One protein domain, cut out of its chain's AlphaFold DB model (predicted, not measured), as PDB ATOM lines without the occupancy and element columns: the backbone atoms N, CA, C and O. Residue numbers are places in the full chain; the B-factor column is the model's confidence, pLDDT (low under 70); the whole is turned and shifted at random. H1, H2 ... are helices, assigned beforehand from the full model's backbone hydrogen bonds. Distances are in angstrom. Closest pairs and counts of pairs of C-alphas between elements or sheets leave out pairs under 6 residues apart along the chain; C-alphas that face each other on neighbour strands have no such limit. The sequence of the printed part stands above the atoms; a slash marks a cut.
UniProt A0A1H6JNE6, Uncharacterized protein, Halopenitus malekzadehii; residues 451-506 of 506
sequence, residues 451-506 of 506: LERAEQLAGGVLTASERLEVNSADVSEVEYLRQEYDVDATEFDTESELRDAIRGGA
ATOM      1  N   LEU A 451     -16.717 -31.030  25.535       88.19
ATOM      2  CA  LEU A 451     -15.722 -31.693  26.385       88.19
ATOM      3  C   LEU A 451     -14.298 -31.438  25.890       88.19
ATOM      4  O   LEU A 451     -13.444 -31.063  26.688       88.19
ATOM      5  N   GLU A 452     -14.052 -31.566  24.585       91.12
ATOM      6  CA  GLU A 452     -12.731 -31.300  24.004       91.12
ATOM      7  C   GLU A 452     -12.337 -29.823  24.163       91.12
ATOM      8  O   GLU A 452     -11.201 -29.499  24.516       91.12
ATOM      9  N   ARG A 453     -13.301 -28.908  23.992       94.19
ATOM     10  CA  ARG A 453     -13.095 -27.483  24.275       94.19
ATOM     11  C   ARG A 453     -12.768 -27.244  25.750       94.19
ATOM     12  O   ARG A 453     -11.880 -26.448  26.050       94.19
ATOM     13  N   ALA A 454     -13.484 -27.898  26.662       94.06
ATOM     14  CA  ALA A 454     -13.249 -27.766  28.094       94.06
ATOM     15  C   ALA A 454     -11.871 -28.307  28.505       94.06
ATOM     16  O   ALA A 454     -11.228 -27.680  29.341       94.06
ATOM     17  N   GLU A 455     -11.388 -29.393  27.893       94.06
ATOM     18  CA  GLU A 455     -10.022 -29.889  28.113       94.06
ATOM     19  C   GLU A 455      -8.970 -28.884  27.650       94.06
ATOM     20  O   GLU A 455      -8.076 -28.546  28.417       94.06
ATOM     21  N   GLN A 456      -9.112 -28.306  26.454       94.31
ATOM     22  CA  GLN A 456      -8.169 -27.285  25.980       94.31
ATOM     23  C   GLN A 456      -8.134 -26.055  26.898       94.31
ATOM     24  O   GLN A 456      -7.060 -25.529  27.198       94.31
ATOM     25  N   LEU A 457      -9.305 -25.607  27.369       94.81
ATOM     26  CA  LEU A 457      -9.403 -24.504  28.325       94.81
ATOM     27  C   LEU A 457      -8.779 -24.870  29.678       94.81
ATOM     28  O   LEU A 457      -8.057 -24.048  30.240       94.81
ATOM     29  N   ALA A 458      -9.035 -26.079  30.185       94.00
ATOM     30  CA  ALA A 458      -8.480 -26.569  31.443       94.00
ATOM     31  C   ALA A 458      -6.947 -26.629  31.386       94.00
ATOM     32  O   ALA A 458      -6.278 -26.043  32.239       94.00
ATOM     33  N   GLY A 459      -6.381 -27.199  30.322       92.69
ATOM     34  CA  GLY A 459      -4.940 -27.215  30.107       92.69
ATOM     35  C   GLY A 459      -4.347 -25.814  30.095       92.69
ATOM     36  O   GLY A 459      -3.369 -25.553  30.792       92.69
ATOM     37  N   GLY A 460      -4.966 -24.864  29.389       90.75
ATOM     38  CA  GLY A 460      -4.501 -23.473  29.309       90.75
ATOM     39  C   GLY A 460      -4.501 -22.695  30.637       90.75
ATOM     40  O   GLY A 460      -3.813 -21.670  30.754       90.75
ATOM     41  N   VAL A 461      -5.248 -23.150  31.650       93.69
ATOM     42  CA  VAL A 461      -5.315 -22.486  32.965       93.69
ATOM     43  C   VAL A 461      -4.509 -23.179  34.056       93.69
ATOM     44  O   VAL A 461      -4.078 -22.483  34.976       93.69
ATOM     45  N   LEU A 462      -4.271 -24.488  33.938       91.19
ATOM     46  CA  LEU A 462      -3.438 -25.235  34.874       91.19
ATOM     47  C   LEU A 462      -1.968 -24.826  34.761       91.19
ATOM     48  O   LEU A 462      -1.407 -24.663  33.673       91.19
ATOM     49  N   THR A 463      -1.327 -24.695  35.915       89.75
ATOM     50  CA  THR A 463       0.119 -24.534  36.031       89.75
ATOM     51  C   THR A 463       0.839 -25.835  35.677       89.75
ATOM     52  O   THR A 463       0.266 -26.924  35.705       89.75
ATOM     53  N   ALA A 464       2.132 -25.738  35.359       84.44
ATOM     54  CA  ALA A 464       2.943 -26.910  35.031       84.44
ATOM     55  C   ALA A 464       2.955 -27.958  36.161       84.44
ATOM     56  O   ALA A 464       2.914 -29.151  35.875       84.44
ATOM     57  N   SER A 465       2.953 -27.518  37.425       81.50
ATOM     58  CA  SER A 465       2.888 -28.402  38.596       81.50
ATOM     59  C   SER A 465       1.558 -29.150  38.678       81.50
ATOM     60  O   SER A 465       1.555 -30.362  38.850       81.50
ATOM     61  N   GLU A 466       0.433 -28.463  38.467       87.81
ATOM     62  CA  GLU A 466      -0.893 -29.095  38.497       87.81
ATOM     63  C   GLU A 466      -1.074 -30.080  37.338       87.81
ATOM     64  O   GLU A 466      -1.609 -31.165  37.533       87.81
ATOM     65  N   ARG A 467      -0.557 -29.778  36.138       88.25
ATOM     66  CA  ARG A 467      -0.572 -30.747  35.022       88.25
ATOM     67  C   ARG A 467       0.228 -32.013  35.337       88.25
ATOM     68  O   ARG A 467      -0.100 -33.093  34.847       88.25
ATOM     69  N   LEU A 468       1.283 -31.895  36.140       84.38
ATOM     70  CA  LEU A 468       2.082 -33.036  36.579       84.38
ATOM     71  C   LEU A 468       1.294 -33.895  37.577       84.38
ATOM     72  O   LEU A 468       1.287 -35.119  37.451       84.38
ATOM     73  N   GLU A 469       0.539 -33.265  38.481       85.56
ATOM     74  CA  GLU A 469      -0.398 -33.953  39.377       85.56
ATOM     75  C   GLU A 469      -1.518 -34.659  38.602       85.56
ATOM     76  O   GLU A 469      -1.748 -35.847  38.833       85.56
ATOM     77  N   VAL A 470      -2.142 -33.983  37.629       90.12
ATOM     78  CA  VAL A 470      -3.158 -34.551  36.723       90.12
ATOM     79  C   VAL A 470      -2.644 -35.826  36.050       90.12
ATOM     80  O   VAL A 470      -3.288 -36.873  36.128       90.12
ATOM     81  N   ASN A 471      -1.448 -35.760  35.455       85.88
ATOM     82  CA  ASN A 471      -0.824 -36.904  34.789       85.88
ATOM     83  C   ASN A 471      -0.469 -38.032  35.766       85.88
ATOM     84  O   ASN A 471      -0.614 -39.205  35.431       85.88
ATOM     85  N   SER A 472      -0.007 -37.697  36.976       85.31
ATOM     86  CA  SER A 472       0.347 -38.694  37.996       85.31
ATOM     87  C   SER A 472      -0.873 -39.416  38.576       85.31
ATOM     88  O   SER A 472      -0.791 -40.593  38.925       85.31
ATOM     89  N   ALA A 473      -2.008 -38.720  38.661       85.31
ATOM     90  CA  ALA A 473      -3.252 -39.233  39.214       85.31
ATOM     91  C   ALA A 473      -4.137 -39.940  38.169       85.31
ATOM     92  O   ALA A 473      -5.167 -40.497  38.548       85.31
ATOM     93  N   ASP A 474      -3.735 -39.945  36.890       90.94
ATOM     94  CA  ASP A 474      -4.492 -40.507  35.757       90.94
ATOM     95  C   ASP A 474      -5.934 -39.957  35.689       90.94
ATOM     96  O   ASP A 474      -6.907 -40.678  35.453       90.94
ATOM     97  N   VAL A 475      -6.078 -38.655  35.962       93.31
ATOM     98  CA  VAL A 475      -7.342 -37.902  35.872       93.31
ATOM     99  C   VAL A 475      -7.277 -36.917  34.706       93.31
ATOM    100  O   VAL A 475      -6.193 -36.540  34.278       93.31
ATOM    101  N   SER A 476      -8.419 -36.481  34.168       94.12
ATOM    102  CA  SER A 476      -8.425 -35.425  33.145       94.12
ATOM    103  C   SER A 476      -8.251 -34.040  33.775       94.12
ATOM    104  O   SER A 476      -8.635 -33.811  34.924       94.12
ATOM    105  N   GLU A 477      -7.720 -33.081  33.014       93.94
ATOM    106  CA  GLU A 477      -7.518 -31.696  33.473       93.94
ATOM    107  C   GLU A 477      -8.839 -31.037  33.919       93.94
ATOM    108  O   GLU A 477      -8.884 -30.308  34.910       93.94
ATOM    109  N   VAL A 478      -9.947 -31.347  33.234       94.44
ATOM    110  CA  VAL A 478     -11.300 -30.888  33.598       94.44
ATOM    111  C   VAL A 478     -11.756 -31.496  34.923       94.44
ATOM    112  O   VAL A 478     -12.373 -30.818  35.747       94.44
ATOM    113  N   GLU A 479     -11.475 -32.780  35.136       92.88
ATOM    114  CA  GLU A 479     -11.850 -33.472  36.363       92.88
ATOM    115  C   GLU A 479     -11.022 -32.990  37.558       92.88
ATOM    116  O   GLU A 479     -11.585 -32.793  38.634       92.88
ATOM    117  N   TYR A 480      -9.741 -32.684  37.354       94.25
ATOM    118  CA  TYR A 480      -8.890 -32.060  38.364       94.25
ATOM    119  C   TYR A 480      -9.412 -30.685  38.789       94.25
ATOM    120  O   TYR A 480      -9.597 -30.450  39.981       94.25
ATOM    121  N   LEU A 481      -9.762 -29.803  37.841       93.50
ATOM    122  CA  LEU A 481     -10.348 -28.496  38.170       93.50
ATOM    123  C   LEU A 481     -11.660 -28.616  38.959       93.50
ATOM    124  O   LEU A 481     -11.901 -27.842  39.889       93.50
ATOM    125  N   ARG A 482     -12.492 -29.612  38.632       93.69
ATOM    126  CA  ARG A 482     -13.733 -29.869  39.370       93.69
ATOM    127  C   ARG A 482     -13.461 -30.396  40.783       93.69
ATOM    128  O   ARG A 482     -14.212 -30.064  41.693       93.69
ATOM    129  N   GLN A 483     -12.438 -31.227  40.971       91.44
ATOM    130  CA  GLN A 483     -12.110 -31.807  42.275       91.44
ATOM    131  C   GLN A 483     -11.404 -30.810  43.200       91.44
ATOM    132  O   GLN A 483     -11.782 -30.714  44.367       91.44
ATOM    133  N   GLU A 484     -10.424 -30.070  42.681       92.94
ATOM    134  CA  GLU A 484      -9.556 -29.207  43.487       92.94
ATOM    135  C   GLU A 484     -10.161 -27.815  43.707       92.94
ATOM    136  O   GLU A 484     -10.112 -27.272  44.809       92.94
ATOM    137  N   TYR A 485     -10.805 -27.255  42.679       91.38
ATOM    138  CA  TYR A 485     -11.310 -25.880  42.710       91.38
ATOM    139  C   TYR A 485     -12.838 -25.774  42.775       91.38
ATOM    140  O   TYR A 485     -13.356 -24.664  42.878       91.38
ATOM    141  N   ASP A 486     -13.574 -26.894  42.724       94.19
ATOM    142  CA  ASP A 486     -15.046 -26.925  42.586       94.19
ATOM    143  C   ASP A 486     -15.535 -26.103  41.369       94.19
ATOM    144  O   ASP A 486     -16.609 -25.498  41.382       94.19
ATOM    145  N   VAL A 487     -14.723 -26.062  40.301       94.69
ATOM    146  CA  VAL A 487     -14.993 -25.309  39.065       94.69
ATOM    147  C   VAL A 487     -15.198 -26.267  37.895       94.69
ATOM    148  O   VAL A 487     -14.356 -27.110  37.598       94.69
ATOM    149  N   ASP A 488     -16.316 -26.111  37.185       94.94
ATOM    150  CA  ASP A 488     -16.629 -26.889  35.987       94.94
ATOM    151  C   ASP A 488     -16.205 -26.142  34.713       94.94
ATOM    152  O   ASP A 488     -16.853 -25.179  34.302       94.94
ATOM    153  N   ALA A 489     -15.133 -26.600  34.058       93.81
ATOM    154  CA  ALA A 489     -14.601 -25.975  32.842       93.81
ATOM    155  C   ALA A 489     -15.607 -25.934  31.670       93.81
ATOM    156  O   ALA A 489     -15.468 -25.097  30.778       93.81
ATOM    157  N   THR A 490     -16.646 -26.780  31.682       93.88
ATOM    158  CA  THR A 490     -17.692 -26.784  30.643       93.88
ATOM    159  C   THR A 490     -18.621 -25.567  30.714       93.88
ATOM    160  O   THR A 490     -19.312 -25.265  29.741       93.88
ATOM    161  N   GLU A 491     -18.620 -24.830  31.830       93.75
ATOM    162  CA  GLU A 491     -19.451 -23.635  32.017       93.75
ATOM    163  C   GLU A 491     -18.821 -22.345  31.460       93.75
ATOM    164  O   GLU A 491     -19.474 -21.299  31.456       93.75
ATOM    165  N   PHE A 492     -17.578 -22.402  30.970       94.81
ATOM    166  CA  PHE A 492     -16.814 -21.231  30.537       94.81
ATOM    167  C   PHE A 492     -16.514 -21.268  29.038       94.81
ATOM    168  O   PHE A 492     -16.267 -22.323  28.451       94.81
ATOM    169  N   ASP A 493     -16.524 -20.093  28.407       92.19
ATOM    170  CA  ASP A 493     -16.225 -19.943  26.979       92.19
ATOM    171  C   ASP A 493     -14.767 -19.521  26.729       92.19
ATOM    172  O   ASP A 493     -14.278 -19.640  25.604       92.19
ATOM    173  N   THR A 494     -14.059 -19.021  27.752       93.75
ATOM    174  CA  THR A 494     -12.689 -18.505  27.625       93.75
ATOM    175  C   THR A 494     -11.802 -18.839  28.827       93.75
ATOM    176  O   THR A 494     -12.268 -18.916  29.963       93.75
ATOM    177  N   GLU A 495     -10.485 -18.941  28.602       93.69
ATOM    178  CA  GLU A 495      -9.503 -19.178  29.674       93.69
ATOM    179  C   GLU A 495      -9.493 -18.060  30.724       93.69
ATOM    180  O   GLU A 495      -9.223 -18.307  31.895       93.69
ATOM    181  N   SER A 496      -9.755 -16.812  30.320       91.12
ATOM    182  CA  SER A 496      -9.760 -15.681  31.253       91.12
ATOM    183  C   SER A 496     -10.887 -15.811  32.273       91.12
ATOM    184  O   SER A 496     -10.652 -15.584  33.456       91.12
ATOM    185  N   GLU A 497     -12.089 -16.189  31.829       91.75
ATOM    186  CA  GLU A 497     -13.239 -16.390  32.718       91.75
ATOM    187  C   GLU A 497     -13.017 -17.590  33.641       91.75
ATOM    188  O   GLU A 497     -13.314 -17.509  34.831       91.75
ATOM    189  N   LEU A 498     -12.420 -18.663  33.113       94.12
ATOM    190  CA  LEU A 498     -12.060 -19.843  33.894       94.12
ATOM    191  C   LEU A 498     -10.992 -19.523  34.961       94.12
ATOM    192  O   LEU A 498     -11.160 -19.891  36.122       94.12
ATOM    193  N   ARG A 499      -9.936 -18.762  34.627       92.38
ATOM    194  CA  ARG A 499      -8.932 -18.303  35.613       92.38
ATOM    195  C   ARG A 499      -9.539 -17.412  36.689       92.38
ATOM    196  O   ARG A 499      -9.135 -17.500  37.847       92.38
ATOM    197  N   ASP A 500     -10.469 -16.535  36.320       90.56
ATOM    198  CA  ASP A 500     -11.145 -15.661  37.279       90.56
ATOM    199  C   ASP A 500     -12.047 -16.466  38.228       90.56
ATOM    200  O   ASP A 500     -12.100 -16.156  39.418       90.56
ATOM    201  N   ALA A 501     -12.694 -17.530  37.739       91.19
ATOM    202  CA  ALA A 501     -13.477 -18.449  38.565       91.19
ATOM    203  C   ALA A 501     -12.602 -19.234  39.553       91.19
ATOM    204  O   ALA A 501     -12.912 -19.255  40.742       91.19
ATOM    205  N   ILE A 502     -11.471 -19.782  39.093       90.69
ATOM    206  CA  ILE A 502     -10.491 -20.485  39.942       90.69
ATOM    207  C   ILE A 502      -9.962 -19.556  41.049       90.69
ATOM    208  O   ILE A 502      -9.920 -19.925  42.218       90.69
ATOM    209  N   ARG A 503      -9.626 -18.302  40.714       86.25
ATOM    210  CA  ARG A 503      -9.134 -17.307  41.690       86.25
ATOM    211  C   ARG A 503     -10.210 -16.784  42.640       86.25
ATOM    212  O   ARG A 503      -9.877 -16.306  43.721       86.25
ATOM    213  N   GLY A 504     -11.472 -16.795  42.219       74.50
ATOM    214  CA  GLY A 504     -12.609 -16.329  43.012       74.50
ATOM    215  C   GLY A 504     -13.211 -17.390  43.937       74.50
ATOM    216  O   GLY A 504     -14.015 -17.028  44.797       74.50
ATOM    217  N   GLY A 505     -12.852 -18.664  43.743       56.59
ATOM    218  CA  GLY A 505     -13.321 -19.815  44.522       56.59
ATOM    219  C   GLY A 505     -12.440 -20.217  45.713       56.59
ATOM    220  O   GLY A 505     -12.874 -21.061  46.493       56.59
ATOM    221  N   ALA A 506     -11.252 -19.614  45.866       45.69
ATOM    222  CA  ALA A 506     -10.303 -19.886  46.954       45.69
ATOM    223  C   ALA A 506     -10.653 -19.196  48.288       45.69
ATOM    224  O   ALA A 506     -11.047 -18.001  48.273       45.69
TER     225      ALA A 506
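What this domain is: This is residues 451 to 506 of the 506 residues of an uncharacterized protein of Halopenitus malekzadehii (UniProt A0A1H6JNE6). Four helices make a small rounded cluster in which the longest helix, H1, has H3 and H4 both packed on it at a steep slant, these two pointing much the same way as each other, while the first residues of H1, from Leu 451, reach out to one side. H2 lies at one end of the longest axis, making a corner with H3, and H4 lies at the other end. The printed part has 56 residues, with four named helices in the order H1, H2, H3, H4 and no named strand; the class is all helix. It is compact, with a radius of gyration of the C-alphas of 10.0 A and spans of 26 by 25 by 17 A.

Where its parts are: H1, residues 451 to 461, runs 15.4 A from C-alpha 451 at (-15.722, -31.693, 26.385) to C-alpha 461 at (-5.315, -22.486, 32.965). H2, residues 464 to 473, is 14.4 A long, and H3, residues 477 to 484, is 10.5 A. H4, residues 495 to 504, is 14.0 A long and ends with C-alpha 504 at (-12.609, -16.329, 43.012).

How they stand to each other: H1 touches H3, the closest C-alphas being those of Ala 458 and Val 478, 5.6 A apart; they run the same way at a steep tilt of 65 degrees. H1 also touches H4, closest at the C-alphas of Leu 457 and Glu 495, 5.5 A apart, again the same way at a steep tilt of 65 degrees. H3 and H4 are only just apart, at 8.2 A between their closest C-alphas. H2 and H3 only just touch, with 3 pairs of C-alphas within 8 A, and touch only at the corner by their link; the closest C-alphas, of Val 470 and Glu 477, are 6.1 A apart, and the lines are about perpendicular at 90 degrees. H1 and H2 are close but not clearly touching, and H2 and H4 are apart. In H1, H2, H3 and H4 every O i to N i+4 pair is within hydrogen-bond range.

The domain as a whole: The two C-alphas farthest apart, of Ser 472 and Asp 493, are 27.3 A apart. The printed part has no cut and ends at residue 506, the chain's last. The links H1 to H2 and H2 to H3 are tight, and H3 to H4, with 10 residues, is short. The mean pLDDT of the printed part is 89.7, with residues 505 to 506 under 70.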